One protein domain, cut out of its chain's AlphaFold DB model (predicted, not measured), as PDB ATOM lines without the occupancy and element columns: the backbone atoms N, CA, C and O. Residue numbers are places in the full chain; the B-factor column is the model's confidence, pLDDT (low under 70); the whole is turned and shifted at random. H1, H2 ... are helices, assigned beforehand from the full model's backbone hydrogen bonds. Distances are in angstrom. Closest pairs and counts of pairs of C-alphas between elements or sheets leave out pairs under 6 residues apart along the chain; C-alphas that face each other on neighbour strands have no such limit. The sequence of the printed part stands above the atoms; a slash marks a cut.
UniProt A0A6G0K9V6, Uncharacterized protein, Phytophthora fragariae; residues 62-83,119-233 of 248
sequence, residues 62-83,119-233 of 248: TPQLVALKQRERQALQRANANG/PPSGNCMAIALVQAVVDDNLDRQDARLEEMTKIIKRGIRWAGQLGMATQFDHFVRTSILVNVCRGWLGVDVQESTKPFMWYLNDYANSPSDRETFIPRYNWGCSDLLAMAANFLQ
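AT A GLANCE: This is residues 62 to 83 and 119 to 233 of the 248 residues of an uncharacterized protein of Phytophthora fragariae (UniProt A0A6G0K9V6). Three long helices lie side by side in a staggered slab, H3 in the middle with H1 along one edge and H5 along the other, both running opposite ways to it. Three shorter helices cover one face of the slab: H2 and H6 cross H3, and H4 packs on H5. The 137 printed residues have six named helices, H1 to H6 in order, and no named strand: all helix. The whole is compact, radius of gyration of the C-alphas 14.8 A, spanning 46 by 34 by 19 A.

IN THESE COORDINATES: H1, residues 62 to 81, begins at C-alpha 62 (235.836, 257.202, 415.599) and is 28.7 A long. H2 is residues 124 to 134. H3, residues 142 to 163, measures 31.2 A. H4 is residues 170 to 179; H5, residues 189 to 205, measures 25.5 A. H6, residues 222 to 232, ends at C-alpha 232 (249.680, 268.926, 415.430).

HOW THE PARTS SIT: H3 is the hub, touching four helices. It touches H1 at a shallow tilt of 22 degrees, opposite ways, C-alphas 69 and 158 closest at 5.5 A. It touches H5 at 20 degrees, also shallow and opposite ways, C-alphas 153 and 204 closest at 4.7 A. H2 and H6 touch it about perpendicular, at 77 and 81 degrees; the closest C-alphas are 126 and 149, 5.7 A, and 228 and 156, 5.2 A. H4 touches H5 at a steep tilt of 50 degrees, C-alphas 170 and 189 closest at 5.6 A. H1 and H4 are apart. Every O i to N i+4 pair is within hydrogen-bond range in H1, H2, H3 and H4; H5 has 10 of 13, H6 6 of 7.

THE WHOLE: The C-alphas farthest apart, of Asn 82 and Gly 186, are 47.2 A apart. Residues 84 to 118 are not printed; C-alphas 83 and 119 are 21.2 A apart across this cut. The link from H5 to H6 is long, 16 residues. Residues 189 to 190 have pLDDT under 70.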
ATOM      1  N   THR A  62     234.927 256.445 414.718       93.19
ATOM      2  CA  THR A  62     235.836 257.202 415.599       93.19
ATOM      3  C   THR A  62     237.151 256.473 415.910       93.19
ATOM      4  O   THR A  62     238.201 257.089 415.728       93.19
ATOM      5  N   PRO A  63     237.172 255.174 416.283       95.12
ATOM      6  CA  PRO A  63     238.437 254.479 416.541       95.12
ATOM      7  C   PRO A  63     239.361 254.434 415.316       95.12
ATOM      8  O   PRO A  63     240.575 254.592 415.438       95.12
ATOM      9  N   GLN A  64     238.789 254.277 414.118       96.25
ATOM     10  CA  GLN A  64     239.553 254.279 412.870       96.25
ATOM     11  C   GLN A  64     240.088 255.677 412.546       96.25
ATOM     12  O   GLN A  64     241.235 255.805 412.126       96.25
ATOM     13  N   LEU A  65     239.300 256.731 412.782       95.12
ATOM     14  CA  LEU A  65     239.750 258.113 412.608       95.12
ATOM     15  C   LEU A  65     240.916 258.464 413.539       95.12
ATOM     16  O   LEU A  65     241.884 259.077 413.093       95.12
ATOM     17  N   VAL A  66     240.860 258.038 414.806       96.06
ATOM     18  CA  VAL A  66     241.968 258.215 415.759       96.06
ATOM     19  C   VAL A  66     243.230 257.513 415.254       96.06
ATOM     20  O   VAL A  66     244.297 258.126 415.227       96.06
ATOM     21  N   ALA A  67     243.111 256.266 414.784       97.75
ATOM     22  CA  ALA A  67     244.240 255.517 414.234       97.75
ATOM     23  C   ALA A  67     244.833 256.179 412.975       97.75
ATOM     24  O   ALA A  67     246.052 256.310 412.860       97.75
ATOM     25  N   LEU A  68     243.988 256.649 412.051       97.69
ATOM     26  CA  LEU A  68     244.418 257.353 410.838       97.69
ATOM     27  C   LEU A  68     245.115 258.674 411.169       97.69
ATOM     28  O   LEU A  68     246.194 258.949 410.649       97.69
ATOM     29  N   LYS A  69     244.548 259.462 412.084       97.31
ATOM     30  CA  LYS A  69     245.163 260.698 412.572       97.31
ATOM     31  C   LYS A  69     246.536 260.429 413.198       97.31
ATOM     32  O   LYS A  69     247.493 261.138 412.894       97.31
ATOM     33  N   GLN A  70     246.653 259.394 414.032       97.88
ATOM     34  CA  GLN A  70     247.923 259.019 414.653       97.88
ATOM     35  C   GLN A  70     248.955 258.543 413.621       97.88
ATOM     36  O   GLN A  70     250.131 258.892 413.724       97.88
ATOM     37  N   ARG A  71     248.520 257.809 412.591       98.31
ATOM     38  CA  ARG A  71     249.379 257.402 411.473       98.31
ATOM     39  C   ARG A  71     249.956 258.609 410.729       98.31
ATOM     40  O   ARG A  71     251.151 258.606 410.441       98.31
ATOM     41  N   GLU A  72     249.148 259.630 410.441       98.31
ATOM     42  CA  GLU A  72     249.646 260.849 409.782       98.31
ATOM     43  C   GLU A  72     250.626 261.621 410.683       98.31
ATOM     44  O   GLU A  72     251.629 262.127 410.192       98.31
ATOM     45  N   ARG A  73     250.431 261.641 412.010       97.81
ATOM     46  CA  ARG A  73     251.421 262.229 412.941       97.81
ATOM     47  C   ARG A  73     252.763 261.506 412.892       97.81
ATOM     48  O   ARG A  73     253.804 262.146 412.811       97.81
ATOM     49  N   GLN A  74     252.743 260.175 412.906       97.88
ATOM     50  CA  GLN A  74     253.963 259.372 412.788       97.88
ATOM     51  C   GLN A  74     254.628 259.540 411.416       97.88
ATOM     52  O   GLN A  74     255.850 259.470 411.303       97.88
ATOM     53  N   ALA A  75     253.846 259.726 410.350       97.69
ATOM     54  CA  ALA A  75     254.384 260.065 409.037       97.69
ATOM     55  C   ALA A  75     255.060 261.444 409.059       97.69
ATOM     56  O   ALA A  75     256.191 261.556 408.595       97.69
ATOM     57  N   LEU A  76     254.424 262.445 409.674       96.94
ATOM     58  CA  LEU A  76     254.972 263.795 409.805       96.94
ATOM     59  C   LEU A  76     256.285 263.802 410.594       96.94
ATOM     60  O   LEU A  76     257.261 264.392 410.145       96.94
ATOM     61  N   GLN A  77     256.333 263.100 411.729       94.56
ATOM     62  CA  GLN A  77     257.544 262.965 412.546       94.56
ATOM     63  C   GLN A  77     258.698 262.332 411.759       94.56
ATOM     64  O   GLN A  77     259.816 262.832 411.809       94.56
ATOM     65  N   ARG A  78     258.426 261.270 410.990       94.62
ATOM     66  CA  ARG A  78     259.439 260.623 410.139       94.62
ATOM     67  C   ARG A  78     259.902 261.525 408.997       94.62
ATOM     68  O   ARG A  78     261.097 261.620 408.756       94.62
ATOM     69  N   ALA A  79     258.977 262.202 408.318       92.81
ATOM     70  CA  ALA A  79     259.309 263.147 407.252       92.81
ATOM     71  C   ALA A  79     260.127 264.339 407.776       92.81
ATOM     72  O   ALA A  79     261.017 264.829 407.081       92.81
ATOM     73  N   ASN A  80     259.866 264.773 409.015       90.19
ATOM     74  CA  ASN A  80     260.658 265.809 409.658       90.19
ATOM     75  C   ASN A  80     262.066 265.307 410.018       90.19
ATOM     76  O   ASN A  80     263.044 265.946 409.650       90.19
ATOM     77  N   ALA A  81     262.171 264.134 410.654       87.44
ATOM     78  CA  ALA A  81     263.443 263.543 411.082       87.44
ATOM     79  C   ALA A  81     264.389 263.175 409.923       87.44
ATOM     80  O   ALA A  81     265.598 263.135 410.115       87.44
ATOM     81  N   ASN A  82     263.851 262.920 408.728       82.25
ATOM     82  CA  ASN A  82     264.641 262.638 407.525       82.25
ATOM     83  C   ASN A  82     265.200 263.903 406.843       82.25
ATOM     84  O   ASN A  82     265.830 263.798 405.791       82.25
ATOM     85  N   GLY A  83     264.925 265.093 407.384       74.75
ATOM     86  CA  GLY A  83     265.510 266.338 406.899       74.75
ATOM     87  C   GLY A  83     267.005 266.457 407.200       74.75
ATOM     88  O   GLY A  83     267.520 265.724 408.045       74.75
ATOM     89  N   PRO A 119     253.900 280.345 398.265       89.38
ATOM     90  CA  PRO A 119     253.400 280.648 396.931       89.38
ATOM     91  C   PRO A 119     251.897 280.980 396.969       89.38
ATOM     92  O   PRO A 119     251.150 280.381 397.753       89.38
ATOM     93  N   PRO A 120     251.409 281.863 396.078       90.81
ATOM     94  CA  PRO A 120     249.988 282.184 395.941       90.81
ATOM     95  C   PRO A 120     249.219 281.080 395.187       90.81
ATOM     96  O   PRO A 120     248.424 281.350 394.291       90.81
ATOM     97  N   SER A 121     249.455 279.815 395.537       92.06
ATOM     98  CA  SER A 121     248.885 278.641 394.868       92.06
ATOM     99  C   SER A 121     247.630 278.097 395.553       92.06
ATOM    100  O   SER A 121     247.078 277.097 395.121       92.06
ATOM    101  N   GLY A 122     247.168 278.712 396.646       92.81
ATOM    102  CA  GLY A 122     246.098 278.164 397.492       92.81
ATOM    103  C   GLY A 122     246.570 277.099 398.492       92.81
ATOM    104  O   GLY A 122     245.815 276.722 399.387       92.81
ATOM    105  N   ASN A 123     247.837 276.672 398.403       94.94
ATOM    106  CA  ASN A 123     248.507 275.814 399.387       94.94
ATOM    107  C   ASN A 123     249.161 276.591 400.539       94.94
ATOM    108  O   ASN A 123     249.694 275.972 401.460       94.94
ATOM    109  N   CYS A 124     249.104 277.927 400.517       94.25
ATOM    110  CA  CYS A 124     249.829 278.814 401.429       94.25
ATOM    111  C   CYS A 124     249.662 278.453 402.912       94.25
ATOM    112  O   CYS A 124     250.658 278.327 403.614       94.25
ATOM    113  N   MET A 125     248.435 278.194 403.377       95.31
ATOM    114  CA  MET A 125     248.181 277.807 404.770       95.31
ATOM    115  C   MET A 125     248.891 276.496 405.141       95.31
ATOM    116  O   MET A 125     249.545 276.416 406.175       95.31
ATOM    117  N   ALA A 126     248.779 275.461 404.303       96.62
ATOM    118  CA  ALA A 126     249.392 274.166 404.581       96.62
ATOM    119  C   ALA A 126     250.926 274.243 404.514       96.62
ATOM    120  O   ALA A 126     251.593 273.698 405.389       96.62
ATOM    121  N   ILE A 127     251.476 274.974 403.541       95.88
ATOM    122  CA  ILE A 127     252.922 275.205 403.408       95.88
ATOM    123  C   ILE A 127     253.457 276.023 404.594       95.88
ATOM    124  O   ILE A 127     254.511 275.692 405.130       95.88
ATOM    125  N   ALA A 128     252.731 277.047 405.054       95.19
ATOM    126  CA  ALA A 128     253.103 277.814 406.245       95.19
ATOM    127  C   ALA A 128     253.161 276.920 407.493       95.19
ATOM    128  O   ALA A 128     254.117 277.000 408.260       95.19
ATOM    129  N   LEU A 129     252.184 276.019 407.663       96.38
ATOM    130  CA  LEU A 129     252.200 275.035 408.749       96.38
ATOM    131  C   LEU A 129     253.389 274.078 408.643       96.38
ATOM    132  O   LEU A 129     253.991 273.760 409.662       96.38
ATOM    133  N   VAL A 130     253.744 273.623 407.437       95.75
ATOM    134  CA  VAL A 130     254.926 272.773 407.235       95.75
ATOM    135  C   VAL A 130     256.199 273.505 407.652       95.75
ATOM    136  O   VAL A 130     256.960 272.962 408.449       95.75
ATOM    137  N   GLN A 131     256.413 274.727 407.157       93.62
ATOM    138  CA  GLN A 131     257.603 275.515 407.495       93.62
ATOM    139  C   GLN A 131     257.683 275.791 409.002       93.62
ATOM    140  O   GLN A 131     258.749 275.648 409.586       93.62
ATOM    141  N   ALA A 132     256.551 276.066 409.660       92.69
ATOM    142  CA  ALA A 132     256.499 276.243 411.112       92.69
ATOM    143  C   ALA A 132     256.759 274.946 411.905       92.69
ATOM    144  O   ALA A 132     257.355 274.990 412.972       92.69
ATOM    145  N   VAL A 133     256.314 273.783 411.411       92.25
ATOM    146  CA  VAL A 133     256.563 272.480 412.062       92.25
ATOM    147  C   VAL A 133     258.030 272.065 411.959       92.25
ATOM    148  O   VAL A 133     258.541 271.403 412.862       92.25
ATOM    149  N   VAL A 134     258.680 272.398 410.846       90.19
ATOM    150  CA  VAL A 134     260.110 272.128 410.641       90.19
ATOM    151  C   VAL A 134     260.982 273.198 411.293       90.19
ATOM    152  O   VAL A 134     262.134 272.913 411.595       90.19
ATOM    153  N   ASP A 135     260.416 274.379 411.550       88.31
ATOM    154  CA  ASP A 135     261.129 275.573 412.010       88.31
ATOM    155  C   ASP A 135     262.266 275.972 411.048       88.31
ATOM    156  O   ASP A 135     263.370 276.319 411.451       88.31
ATOM    157  N   ASP A 136     262.001 275.864 409.739       86.94
ATOM    158  CA  ASP A 136     262.977 276.138 408.680       86.94
ATOM    159  C   ASP A 136     262.294 276.570 407.371       86.94
ATOM    160  O   ASP A 136     261.111 276.292 407.123       86.94
ATOM    161  N   ASN A 137     263.060 277.229 406.501       88.00
ATOM    162  CA  ASN A 137     262.650 277.565 405.146       88.00
ATOM    163  C   ASN A 137     262.931 276.390 404.196       88.00
ATOM    164  O   ASN A 137     264.075 276.071 403.876       88.00
ATOM    165  N   LEU A 138     261.867 275.775 403.682       88.00
ATOM    166  CA  LEU A 138     261.964 274.638 402.763       88.00
ATOM    167  C   LEU A 138     261.946 275.034 401.276       88.00
ATOM    168  O   LEU A 138     261.631 274.192 400.435       88.00
ATOM    169  N   ASP A 139     262.300 276.277 400.928       83.50
ATOM    170  CA  ASP A 139     262.245 276.795 399.549       83.50
ATOM    171  C   ASP A 139     263.018 275.972 398.505       83.50
ATOM    172  O   ASP A 139     262.695 276.060 397.323       83.50
ATOM    173  N   ARG A 140     264.013 275.187 398.920       85.38
ATOM    174  CA  ARG A 140     264.862 274.344 398.061       85.38
ATOM    175  C   ARG A 140     264.626 272.848 398.255       85.38
ATOM    176  O   ARG A 140     265.355 272.035 397.692       85.38
ATOM    177  N   GLN A 141     263.646 272.465 399.071       89.88
ATOM    178  CA  GLN A 141     263.356 271.072 399.415       89.88
ATOM    179  C   GLN A 141     261.955 270.674 398.930       89.88
ATOM    180  O   GLN A 141     261.166 270.129 399.702       89.88
ATOM    181  N   ASP A 142     261.640 270.929 397.654       91.62
ATOM    182  CA  ASP A 142     260.283 270.794 397.096       91.62
ATOM    183  C   ASP A 142     259.633 269.434 397.388       91.62
ATOM    184  O   ASP A 142     258.492 269.385 397.837       91.62
ATOM    185  N   ALA A 143     260.371 268.328 397.239       92.75
ATOM    186  CA  ALA A 143     259.846 266.990 397.523       92.75
ATOM    187  C   ALA A 143     259.462 266.798 399.004       92.75
ATOM    188  O   ALA A 143     258.443 266.178 399.317       92.75
ATOM    189  N   ARG A 144     260.261 267.342 399.933       92.88
ATOM    190  CA  ARG A 144     259.973 267.278 401.376       92.88
ATOM    191  C   ARG A 144     258.810 268.200 401.729       92.88
ATOM    192  O   ARG A 144     257.924 267.793 402.478       92.88
ATOM    193  N   LEU A 145     258.796 269.408 401.164       94.31
ATOM    194  CA  LEU A 145     257.720 270.378 401.343       94.31
ATOM    195  C   LEU A 145     256.382 269.804 400.864       94.31
ATOM    196  O   LEU A 145     255.400 269.862 401.604       94.31
ATOM    197  N   GLU A 146     256.345 269.205 399.673       95.81
ATOM    198  CA  GLU A 146     255.149 268.575 399.108       95.81
ATOM    199  C   GLU A 146     254.657 267.413 399.983       95.81
ATOM    200  O   GLU A 146     253.477 267.373 400.349       95.81
ATOM    201  N   GLU A 147     255.543 266.486 400.363       96.56
ATOM    202  CA  GLU A 147     255.151 265.317 401.159       96.56
ATOM    203  C   GLU A 147     254.632 265.730 402.543       96.56
ATOM    204  O   GLU A 147     253.576 265.264 402.980       96.56
ATOM    205  N   MET A 148     255.305 266.662 403.223       96.94
ATOM    206  CA  MET A 148     254.829 267.171 404.513       96.94
ATOM    207  C   MET A 148     253.521 267.958 404.369       96.94
ATOM    208  O   MET A 148     252.628 267.807 405.208       96.94
ATOM    209  N   THR A 149     253.350 268.725 403.287       97.38
ATOM    210  CA  THR A 149     252.106 269.466 402.999       97.38
ATOM    211  C   THR A 149     250.939 268.498 402.846       97.38
ATOM    212  O   THR A 149     249.881 268.673 403.458       97.38
ATOM    213  N   LYS A 150     251.149 267.411 402.103       98.19
ATOM    214  CA  LYS A 150     250.174 266.335 401.913       98.19
ATOM    215  C   LYS A 150     249.815 265.634 403.224       98.19
ATOM    216  O   LYS A 150     248.631 265.382 403.473       98.19
ATOM    217  N   ILE A 151     250.800 265.347 404.079       98.50
ATOM    218  CA  ILE A 151     250.568 264.759 405.408       98.50
ATOM    219  C   ILE A 151     249.727 265.705 406.276       98.50
ATOM    220  O   ILE A 151     248.721 265.273 406.845       98.50
ATOM    221  N   ILE A 152     250.075 266.997 406.339       98.19
ATOM    222  CA  ILE A 152     249.316 267.996 407.110       98.19
ATOM    223  C   ILE A 152     247.875 268.091 406.611       98.19
ATOM    224  O   ILE A 152     246.943 268.031 407.416       98.19
ATOM    225  N   LYS A 153     247.657 268.166 405.294       98.44
ATOM    226  CA  LYS A 153     246.308 268.216 404.717       98.44
ATOM    227  C   LYS A 153     245.459 266.994 405.097       98.44
ATOM    228  O   LYS A 153     244.294 267.138 405.477       98.44
ATOM    229  N   ARG A 154     246.038 265.789 405.055       98.38
ATOM    230  CA  ARG A 154     245.365 264.551 405.499       98.38
ATOM    231  C   ARG A 154     245.076 264.561 406.995       98.38
ATOM    232  O   ARG A 154     243.973 264.188 407.396       98.38
ATOM    233  N   GLY A 155     246.033 265.015 407.799       97.88
ATOM    234  CA  GLY A 155     245.890 265.177 409.242       97.88
ATOM    235  C   GLY A 155     244.745 266.114 409.623       97.88
ATOM    236  O   GLY A 155     243.920 265.755 410.467       97.88
ATOM    237  N   ILE A 156     244.640 267.258 408.940       97.44
ATOM    238  CA  ILE A 156     243.540 268.225 409.079       97.44
ATOM    239  C   ILE A 156     242.194 267.564 408.777       97.44
ATOM    240  O   ILE A 156     241.279 267.678 409.589       97.44
ATOM    241  N   ARG A 157     242.069 266.808 407.674       96.38
ATOM    242  CA  ARG A 157     240.825 266.075 407.370       96.38
ATOM    243  C   ARG A 157     240.427 265.136 408.500       96.38
ATOM    244  O   ARG A 157     239.259 265.116 408.881       96.38
ATOM    245  N   TRP A 158     241.361 264.343 409.022       96.44
ATOM    246  CA  TRP A 158     241.051 263.388 410.089       96.44
ATOM    247  C   TRP A 158     240.682 264.077 411.403       96.44
ATOM    248  O   TRP A 158     239.751 263.637 412.076       96.44
ATOM    249  N   ALA A 159     241.356 265.178 411.744       95.06
ATOM    250  CA  ALA A 159     240.999 266.003 412.895       95.06
ATOM    251  C   ALA A 159     239.609 266.641 412.730       95.06
ATOM    252  O   ALA A 159     238.778 266.530 413.631       95.06
ATOM    253  N   GLY A 160     239.321 267.215 411.559       92.88
ATOM    254  CA  GLY A 160     238.015 267.783 411.231       92.88
ATOM    255  C   GLY A 160     236.889 266.754 411.320       92.88
ATOM    256  O   GLY A 160     235.864 267.017 411.941       92.88
ATOM    257  N   GLN A 161     237.105 265.543 410.791       92.62
ATOM    258  CA  GLN A 161     236.123 264.455 410.859       92.62
ATOM    259  C   GLN A 161     235.838 263.977 412.293       92.62
ATOM    260  O   GLN A 161     234.700 263.613 412.589       92.62
ATOM    261  N   LEU A 162     236.830 264.008 413.189       91.25
ATOM    262  CA  LEU A 162     236.631 263.712 414.615       91.25
ATOM    263  C   LEU A 162     235.832 264.808 415.336       91.25
ATOM    264  O   LEU A 162     235.025 264.490 416.205       91.25
ATOM    265  N   GLY A 163     236.041 266.076 414.973       83.69
ATOM    266  CA  GLY A 163     235.376 267.235 415.583       83.69
ATOM    267  C   GLY A 163     233.988 267.565 415.021       83.69
ATOM    268  O   GLY A 163     233.362 268.514 415.482       83.69
ATOM    269  N   MET A 164     233.487 266.808 414.038       82.81
ATOM    270  CA  MET A 164     232.267 267.130 413.272       82.81
ATOM    271  C   MET A 164     231.023 267.436 414.110       82.81
ATOM    272  O   MET A 164     230.195 268.229 413.684       82.81
ATOM    273  N   ALA A 165     230.837 266.746 415.238       74.25
ATOM    274  CA  ALA A 165     229.622 266.864 416.043       74.25
ATOM    275  C   ALA A 165     229.733 267.903 417.167       74.25
ATOM    276  O   ALA A 165     228.709 268.347 417.670       74.25
ATOM    277  N   THR A 166     230.953 268.257 417.576       80.00
ATOM    278  CA  THR A 166     231.207 269.062 418.780       80.00
ATOM    279  C   THR A 166     231.877 270.394 418.468       80.00
ATOM    280  O   THR A 166     231.500 271.404 419.040       80.00
ATOM    281  N   GLN A 167     232.869 270.399 417.575       80.50
ATOM    282  CA  GLN A 167     233.671 271.580 417.246       80.50
ATOM    283  C   GLN A 167     233.128 272.331 416.026       80.50
ATOM    284  O   GLN A 167     233.284 273.542 415.928       80.50
ATOM    285  N   PHE A 168     232.514 271.613 415.086       84.69
ATOM    286  CA  PHE A 168     232.003 272.182 413.841       84.69
ATOM    287  C   PHE A 168     230.499 271.989 413.790       84.69
ATOM    288  O   PHE A 168     230.025 271.109 413.074       84.69
ATOM    289  N   ASP A 169     229.755 272.764 414.579       86.69
ATOM    290  CA  ASP A 169     228.294 272.774 414.525       86.69
ATOM    291  C   ASP A 169     227.774 273.283 413.163       86.69
ATOM    292  O   ASP A 169     228.525 273.471 412.203       86.69
ATOM    293  N   HIS A 170     226.460 273.442 413.032       87.12
ATOM    294  CA  HIS A 170     225.892 273.907 411.773       87.12
ATOM    295  C   HIS A 170     226.422 275.276 411.345       87.12
ATOM    296  O   HIS A 170     226.826 275.418 410.189       87.12
ATOM    297  N   PHE A 171     226.437 276.242 412.261       87.38
ATOM    298  CA  PHE A 171     226.846 277.608 411.978       87.38
ATOM    299  C   PHE A 171     228.293 277.638 411.483       87.38
ATOM    300  O   PHE A 171     228.562 278.135 410.388       87.38
ATOM    301  N   VAL A 172     229.204 276.992 412.216       88.50
ATOM    302  CA  VAL A 172     230.622 276.933 411.840       88.50
ATOM    303  C   VAL A 172     230.801 276.255 410.478       88.50
ATOM    304  O   VAL A 172     231.510 276.771 409.611       88.50
ATOM    305  N   ARG A 173     230.124 275.122 410.226       90.44
ATOM    306  CA  ARG A 173     230.209 274.439 408.920       90.44
ATOM    307  C   ARG A 173     229.705 275.317 407.780       90.44
ATOM    308  O   ARG A 173     230.334 275.338 406.722       90.44
ATOM    309  N   THR A 174     228.591 276.016 407.969       89.75
ATOM    310  CA  THR A 174     228.017 276.900 406.951       89.75
ATOM    311  C   THR A 174     228.952 278.066 406.654       89.75
ATOM    312  O   THR A 174     229.274 278.283 405.487       89.75
ATOM    313  N   SER A 175     229.481 278.735 407.680       89.06
ATOM    314  CA  SER A 175     230.446 279.834 407.528       89.06
ATOM    315  C   SER A 175     231.693 279.406 406.748       89.06
ATOM    316  O   SER A 175     232.088 280.072 405.788       89.06
ATOM    317  N   ILE A 176     232.256 278.231 407.061       91.00
ATOM    318  CA  ILE A 176     233.385 277.670 406.300       91.00
ATOM    319  C   ILE A 176     232.998 277.445 404.836       91.00
ATOM    320  O   ILE A 176     233.718 277.870 403.932       91.00
ATOM    321  N   LEU A 177     231.861 276.788 404.584       92.19
ATOM    322  CA  LEU A 177     231.404 276.471 403.230       92.19
ATOM    323  C   LEU A 177     231.148 277.727 402.391       92.19
ATOM    324  O   LEU A 177     231.471 277.725 401.201       92.19
ATOM    325  N   VAL A 178     230.611 278.791 402.986       90.38
ATOM    326  CA  VAL A 178     230.436 280.095 402.328       90.38
ATOM    327  C   VAL A 178     231.791 280.671 401.911       90.38
ATOM    328  O   VAL A 178     231.978 281.015 400.740       90.38
ATOM    329  N   ASN A 179     232.766 280.686 402.824       89.31
ATOM    330  CA  ASN A 179     234.098 281.256 402.586       89.31
ATOM    331  C   ASN A 179     234.842 280.591 401.417       89.31
ATOM    332  O   ASN A 179     235.555 281.265 400.659       89.31
ATOM    333  N   VAL A 180     234.630 279.285 401.235       91.44
ATOM    334  CA  VAL A 180     235.216 278.495 400.142       91.44
ATOM    335  C   VAL A 180     234.260 278.287 398.959       91.44
ATOM    336  O   VAL A 180     234.468 277.393 398.146       91.44
ATOM    337  N   CYS A 181     233.204 279.090 398.817       91.50
ATOM    338  CA  CYS A 181     232.271 279.016 397.680       91.50
ATOM    339  C   CYS A 181     231.634 277.619 397.477       91.50
ATOM    340  O   CYS A 181     231.362 277.202 396.349       91.50
ATOM    341  N   ARG A 182     231.401 276.880 398.565       91.31
ATOM    342  CA  ARG A 182     230.720 275.571 398.603       91.31
ATOM    343  C   ARG A 182     229.353 275.621 399.298       91.31
ATOM    344  O   ARG A 182     228.692 274.590 399.397       91.31
ATOM    345  N   GLY A 183     228.928 276.789 399.775       89.25
ATOM    346  CA  GLY A 183     227.657 276.987 400.470       89.25
ATOM    347  C   GLY A 183     227.182 278.437 400.441       89.25
ATOM    348  O   GLY A 183     227.848 279.311 399.889       89.25
ATOM    349  N   TRP A 184     226.012 278.663 401.031       87.38
ATOM    350  CA  TRP A 184     225.384 279.965 401.272       87.38
ATOM    351  C   TRP A 184     224.815 279.973 402.700       87.38
ATOM    352  O   TRP A 184     224.685 278.910 403.305       87.38
ATOM    353  N   LEU A 185     224.478 281.141 403.250       81.25
ATOM    354  CA  LEU A 185     224.038 281.254 404.651       81.25
ATOM    355  C   LEU A 185     222.751 280.467 404.961       81.25
ATOM    356  O   LEU A 185     222.578 279.995 406.074       81.25
ATOM    357  N   GLY A 186     221.885 280.261 403.967       75.25
ATOM    358  CA  GLY A 186     220.644 279.490 404.094       75.25
ATOM    359  C   GLY A 186     220.763 278.000 403.757       75.25
ATOM    360  O   GLY A 186     219.786 277.422 403.285       75.25
ATOM    361  N   VAL A 187     221.949 277.390 403.872       78.31
ATOM    362  CA  VAL A 187     222.089 275.925 403.751       78.31
ATOM    363  C   VAL A 187     221.427 275.278 404.964       78.31
ATOM    364  O   VAL A 187     221.690 275.687 406.085       78.31
ATOM    365  N   ASP A 188     220.609 274.248 404.762       74.62
ATOM    366  CA  ASP A 188     219.950 273.551 405.870       74.62
ATOM    367  C   ASP A 188     220.954 272.824 406.799       74.62
ATOM    368  O   ASP A 188     222.041 272.389 406.390       74.62
ATOM    369  N   VAL A 189     220.578 272.648 408.071       67.12
ATOM    370  CA  VAL A 189     221.386 271.974 409.103       67.12
ATOM    371  C   VAL A 189     221.843 270.583 408.663       67.12
ATOM    372  O   VAL A 189     223.040 270.261 408.753       67.12
ATOM    373  N   GLN A 190     220.914 269.768 408.159       66.31
ATOM    374  CA  GLN A 190     221.180 268.415 407.663       66.31
ATOM    375  C   GLN A 190     222.003 268.457 406.372       66.31
ATOM    376  O   GLN A 190     222.842 267.581 406.127       66.31
ATOM    377  N   GLU A 191     221.826 269.511 405.577       75.38
ATOM    378  CA  GLU A 191     222.512 269.694 404.304       75.38
ATOM    379  C   GLU A 191     223.951 270.192 404.445       75.38
ATOM    380  O   GLU A 191     224.761 269.839 403.597       75.38
ATOM    381  N   SER A 192     224.328 270.909 405.511       85.12
ATOM    382  CA  SER A 192     225.699 271.437 405.703       85.12
ATOM    383  C   SER A 192     226.767 270.351 405.918       85.12
ATOM    384  O   SER A 192     227.931 270.505 405.541       85.12
ATOM    385  N   THR A 193     226.385 269.205 406.489       87.69
ATOM    386  CA  THR A 193     227.331 268.146 406.886       87.69
ATOM    387  C   THR A 193     228.004 267.489 405.677       87.69
ATOM    388  O   THR A 193     229.208 267.225 405.684       87.69
ATOM    389  N   LYS A 194     227.235 267.199 404.621       87.50
ATOM    390  CA  LYS A 194     227.729 266.480 403.436       87.50
ATOM    391  C   LYS A 194     228.724 267.317 402.604       87.50
ATOM    392  O   LYS A 194     229.799 266.791 402.313       87.50
ATOM    393  N   PRO A 195     228.425 268.573 402.225       89.06
ATOM    394  CA  PRO A 195     229.358 269.468 401.553       89.06
ATOM    395  C   PRO A 195     230.623 269.696 402.372       89.06
ATOM    396  O   PRO A 195     231.707 269.721 401.798       89.06
ATOM    397  N   PHE A 196     230.508 269.784 403.700       91.44
ATOM    398  CA  PHE A 196     231.670 269.940 404.567       91.44
ATOM    399  C   PHE A 196     232.567 268.694 404.582       91.44
ATOM    400  O   PHE A 196     233.782 268.805 404.427       91.44
ATOM    401  N   MET A 197     231.993 267.484 404.648       91.19
ATOM    402  CA  MET A 197     232.777 266.249 404.488       91.19
ATOM    403  C   MET A 197     233.465 266.164 403.119       91.19
ATOM    404  O   MET A 197     234.612 265.719 403.040       91.19
ATOM    405  N   TRP A 198     232.785 266.593 402.053       92.56
ATOM    406  CA  TRP A 198     233.387 266.693 400.723       92.56
ATOM    407  C   TRP A 198     234.524 267.705 400.692       92.56
ATOM    408  O   TRP A 198     235.589 267.384 400.185       92.56
ATOM    409  N   TYR A 199     234.339 268.876 401.296       94.25
ATOM    410  CA  TYR A 199     235.380 269.890 401.400       94.25
ATOM    411  C   TYR A 199     236.634 269.352 402.092       94.25
ATOM    412  O   TYR A 199     237.709 269.417 401.506       94.25
ATOM    413  N   LEU A 200     236.508 268.730 403.269       95.06
ATOM    414  CA  LEU A 200     237.661 268.138 403.963       95.06
ATOM    415  C   LEU A 200     238.347 267.052 403.124       95.06
ATOM    416  O   LEU A 200     239.573 266.920 403.146       95.06
ATOM    417  N   ASN A 201     237.571 266.254 402.389       94.75
ATOM    418  CA  ASN A 201     238.122 265.220 401.525       94.75
ATOM    419  C   ASN A 201     238.849 265.801 400.305       94.75
ATOM    420  O   ASN A 201     239.953 265.359 399.995       94.75
ATOM    421  N   ASP A 202     238.259 266.776 399.629       95.56
ATOM    422  CA  ASP A 202     238.831 267.393 398.433       95.56
ATOM    423  C   ASP A 202     240.043 268.253 398.790       95.56
ATOM    424  O   ASP A 202     241.063 268.178 398.110       95.56
ATOM    425  N   TYR A 203     239.986 268.980 399.911       96.62
ATOM    426  CA  TYR A 203     241.134 269.669 400.496       96.62
ATOM    427  C   TYR A 203     242.296 268.693 400.718       96.62
ATOM    428  O   TYR A 203     243.397 268.924 400.219       96.62
ATOM    429  N   ALA A 204     242.048 267.555 401.379       97.12
ATOM    430  CA  ALA A 204     243.086 266.565 401.676       97.12
ATOM    431  C   ALA A 204     243.674 265.845 400.456       97.12
ATOM    432  O   ALA A 204     244.788 265.329 400.535       97.12
ATOM    433  N   ASN A 205     242.916 265.768 399.362       96.31
ATOM    434  CA  ASN A 205     243.340 265.117 398.122       96.31
ATOM    435  C   ASN A 205     243.787 266.113 397.042       96.31
ATOM    436  O   ASN A 205     244.216 265.687 395.973       96.31
ATOM    437  N   SER A 206     243.685 267.420 397.296       97.00
ATOM    438  CA  SER A 206     244.180 268.444 396.380       97.00
ATOM    439  C   SER A 206     245.710 268.369 396.243       97.00
ATOM    440  O   SER A 206     246.388 268.000 397.214       97.00
ATOM    441  N   PRO A 207     246.270 268.723 395.067       97.31
ATOM    442  CA  PRO A 207     247.717 268.777 394.863       97.31
ATOM    443  C   PRO A 207     248.431 269.553 395.974       97.31
ATOM    444  O   PRO A 207     247.890 270.506 396.541       97.31
ATOM    445  N   SER A 208     249.609 269.083 396.369       96.88
ATOM    446  CA  SER A 208     250.370 269.636 397.503       96.88
ATOM    447  C   SER A 208     251.702 270.236 397.079       96.88
ATOM    448  O   SER A 208     252.394 270.812 397.915       96.88
ATOM    449  N   ASP A 209     252.047 270.112 395.801       92.94
ATOM    450  CA  ASP A 209     253.189 270.789 395.226       92.94
ATOM    451  C   ASP A 209     252.949 272.305 395.217       92.94
ATOM    452  O   ASP A 209     251.821 272.813 395.261       92.94
ATOM    453  N   ARG A 210     254.052 273.043 395.238       89.12
ATOM    454  CA  ARG A 210     254.040 274.487 395.462       89.12
ATOM    455  C   ARG A 210     253.570 275.282 394.237       89.12
ATOM    456  O   ARG A 210     253.044 276.381 394.412       89.12
ATOM    457  N   GLU A 211     253.733 274.709 393.045       90.81
ATOM    458  CA  GLU A 211     253.499 275.352 391.746       90.81
ATOM    459  C   GLU A 211     252.062 275.154 391.242       90.81
ATOM    460  O   GLU A 211     251.533 275.988 390.504       90.81
ATOM    461  N   THR A 212     251.387 274.079 391.657       93.88
ATOM    462  CA  THR A 212     250.017 273.811 391.219       93.88
ATOM    463  C   THR A 212     249.024 274.745 391.891       93.88
ATOM    464  O   THR A 212     248.822 274.723 393.106       93.88
ATOM    465  N   PHE A 213     248.323 275.523 391.068       95.94
ATOM    466  CA  PHE A 213     247.231 276.369 391.522       95.94
ATOM    467  C   PHE A 213     246.021 275.536 391.963       95.94
ATOM    468  O   PHE A 213     245.410 274.800 391.183       95.94
ATOM    469  N   ILE A 214     245.635 275.701 393.223       95.75
ATOM    470  CA  ILE A 214     244.461 275.088 393.826       95.75
ATOM    471  C   ILE A 214     243.267 276.028 393.651       95.75
ATOM    472  O   ILE A 214     243.359 277.207 393.987       95.75
ATOM    473  N   PRO A 215     242.112 275.541 393.175       94.38
ATOM    474  CA  PRO A 215     240.899 276.347 393.120       94.38
ATOM    475  C   PRO A 215     240.441 276.805 394.509       94.38
ATOM    476  O   PRO A 215     240.556 276.054 395.480       94.38
ATOM    477  N   ARG A 216     239.827 277.994 394.596       93.00
ATOM    478  CA  ARG A 216     239.363 278.600 395.863       93.00
ATOM    479  C   ARG A 216     238.502 277.672 396.720       93.00
ATOM    480  O   ARG A 216     238.613 277.680 397.941       93.00
ATOM    481  N   TYR A 217     237.693 276.823 396.091       93.62
ATOM    482  CA  TYR A 217     236.853 275.858 396.800       93.62
ATOM    483  C   TYR A 217     237.619 274.735 397.513       93.62
ATOM    484  O   TYR A 217     236.999 273.919 398.190       93.62
ATOM    485  N   ASN A 218     238.943 274.688 397.384       95.44
ATOM    486  CA  ASN A 218     239.848 273.777 398.084       95.44
ATOM    487  C   ASN A 218     240.924 274.525 398.891       95.44
ATOM    488  O   ASN A 218     241.919 273.914 399.273       95.44
ATOM    489  N   TRP A 219     240.770 275.827 399.140       95.06
ATOM    490  CA  TRP A 219     241.716 276.579 399.970       95.06
ATOM    491  C   TRP A 219     241.540 276.268 401.456       95.06
ATOM    492  O   TRP A 219     240.474 275.831 401.893       95.06
ATOM    493  N   GLY A 220     242.598 276.511 402.230       91.50
ATOM    494  CA  GLY A 220     242.523 276.561 403.688       91.50
ATOM    495  C   GLY A 220     241.776 277.802 404.194       91.50
ATOM    496  O   GLY A 220     241.665 278.795 403.478       91.50
ATOM    497  N   CYS A 221     241.293 277.756 405.435       87.44
ATOM    498  CA  CYS A 221     240.696 278.896 406.139       87.44
ATOM    499  C   CYS A 221     241.102 278.898 407.624       87.44
ATOM    500  O   CYS A 221     241.729 277.950 408.103       87.44
ATOM    501  N   SER A 222     240.726 279.946 408.359       84.50
ATOM    502  CA  SER A 222     240.967 280.081 409.805       84.50
ATOM    503  C   SER A 222     240.476 278.870 410.603       84.50
ATOM    504  O   SER A 222     241.204 278.353 411.448       84.50
ATOM    505  N   ASP A 223     239.297 278.335 410.293       87.19
ATOM    506  CA  ASP A 223     238.748 277.167 410.997       87.19
ATOM    507  C   ASP A 223     239.561 275.887 410.760       87.19
ATOM    508  O   ASP A 223     239.665 275.020 411.633       87.19
ATOM    509  N   LEU A 224     240.207 275.770 409.595       92.06
ATOM    510  CA  LEU A 224     241.124 274.664 409.323       92.06
ATOM    511  C   LEU A 224     242.405 274.766 410.155       92.06
ATOM    512  O   LEU A 224     243.013 273.730 410.432       92.06
ATOM    513  N   LEU A 225     242.795 275.959 410.620       93.62
ATOM    514  CA  LEU A 225     243.894 276.101 411.579       93.62
ATOM    515  C   LEU A 225     243.525 275.518 412.945       93.62
ATOM    516  O   LEU A 225     244.380 274.911 413.584       93.62
ATOM    517  N   ALA A 226     242.260 275.585 413.370       90.56
ATOM    518  CA  ALA A 226     241.823 274.912 414.596       90.56
ATOM    519  C   ALA A 226     241.925 273.378 414.467       90.56
ATOM    520  O   ALA A 226     242.366 272.685 415.391       90.56
ATOM    521  N   MET A 227     241.592 272.833 413.291       94.81
ATOM    522  CA  MET A 227     241.809 271.411 412.981       94.81
ATOM    523  C   MET A 227     243.299 271.066 412.915       94.81
ATOM    524  O   MET A 227     243.710 270.011 413.403       94.81
ATOM    525  N   ALA A 228     244.117 271.952 412.339       97.00
ATOM    526  CA  ALA A 228     245.563 271.793 412.282       97.00
ATOM    527  C   ALA A 228     246.176 271.786 413.686       97.00
ATOM    528  O   ALA A 228     246.956 270.892 413.987       97.00
ATOM    529  N   ALA A 229     245.761 272.689 414.577       95.06
ATOM    530  CA  ALA A 229     246.188 272.723 415.975       95.06
ATOM    531  C   ALA A 229     245.853 271.402 416.689       95.06
ATOM    532  O   ALA A 229     246.704 270.790 417.340       95.06
ATOM    533  N   ASN A 230     244.635 270.890 416.486       94.31
ATOM    534  CA  ASN A 230     244.212 269.594 417.016       94.31
ATOM    535  C   ASN A 230     245.024 268.418 416.431       94.31
ATOM    536  O   ASN A 230     245.332 267.445 417.137       94.31
ATOM    537  N   PHE A 231     245.369 268.473 415.142       97.12
ATOM    538  CA  PHE A 231     246.228 267.491 414.488       97.12
ATOM    539  C   PHE A 231     247.655 267.535 415.037       97.12
ATOM    540  O   PHE A 231     248.121 266.512 415.535       97.12
ATOM    541  N   LEU A 232     248.293 268.700 415.023       96.56
ATOM    542  CA  LEU A 232     249.680 268.926 415.430       96.56
ATOM    543  C   LEU A 232     249.892 268.846 416.949       96.56
ATOM    544  O   LEU A 232     251.024 268.695 417.386       96.56
ATOM    545  N   GLN A 233     248.820 268.907 417.749       94.50
ATOM    546  CA  GLN A 233     248.887 269.020 419.216       94.50
ATOM    547  C   GLN A 233     249.675 270.257 419.667       94.50
ATOM    548  O   GLN A 233     250.375 270.224 420.674       94.50
TER     549      GLN A 233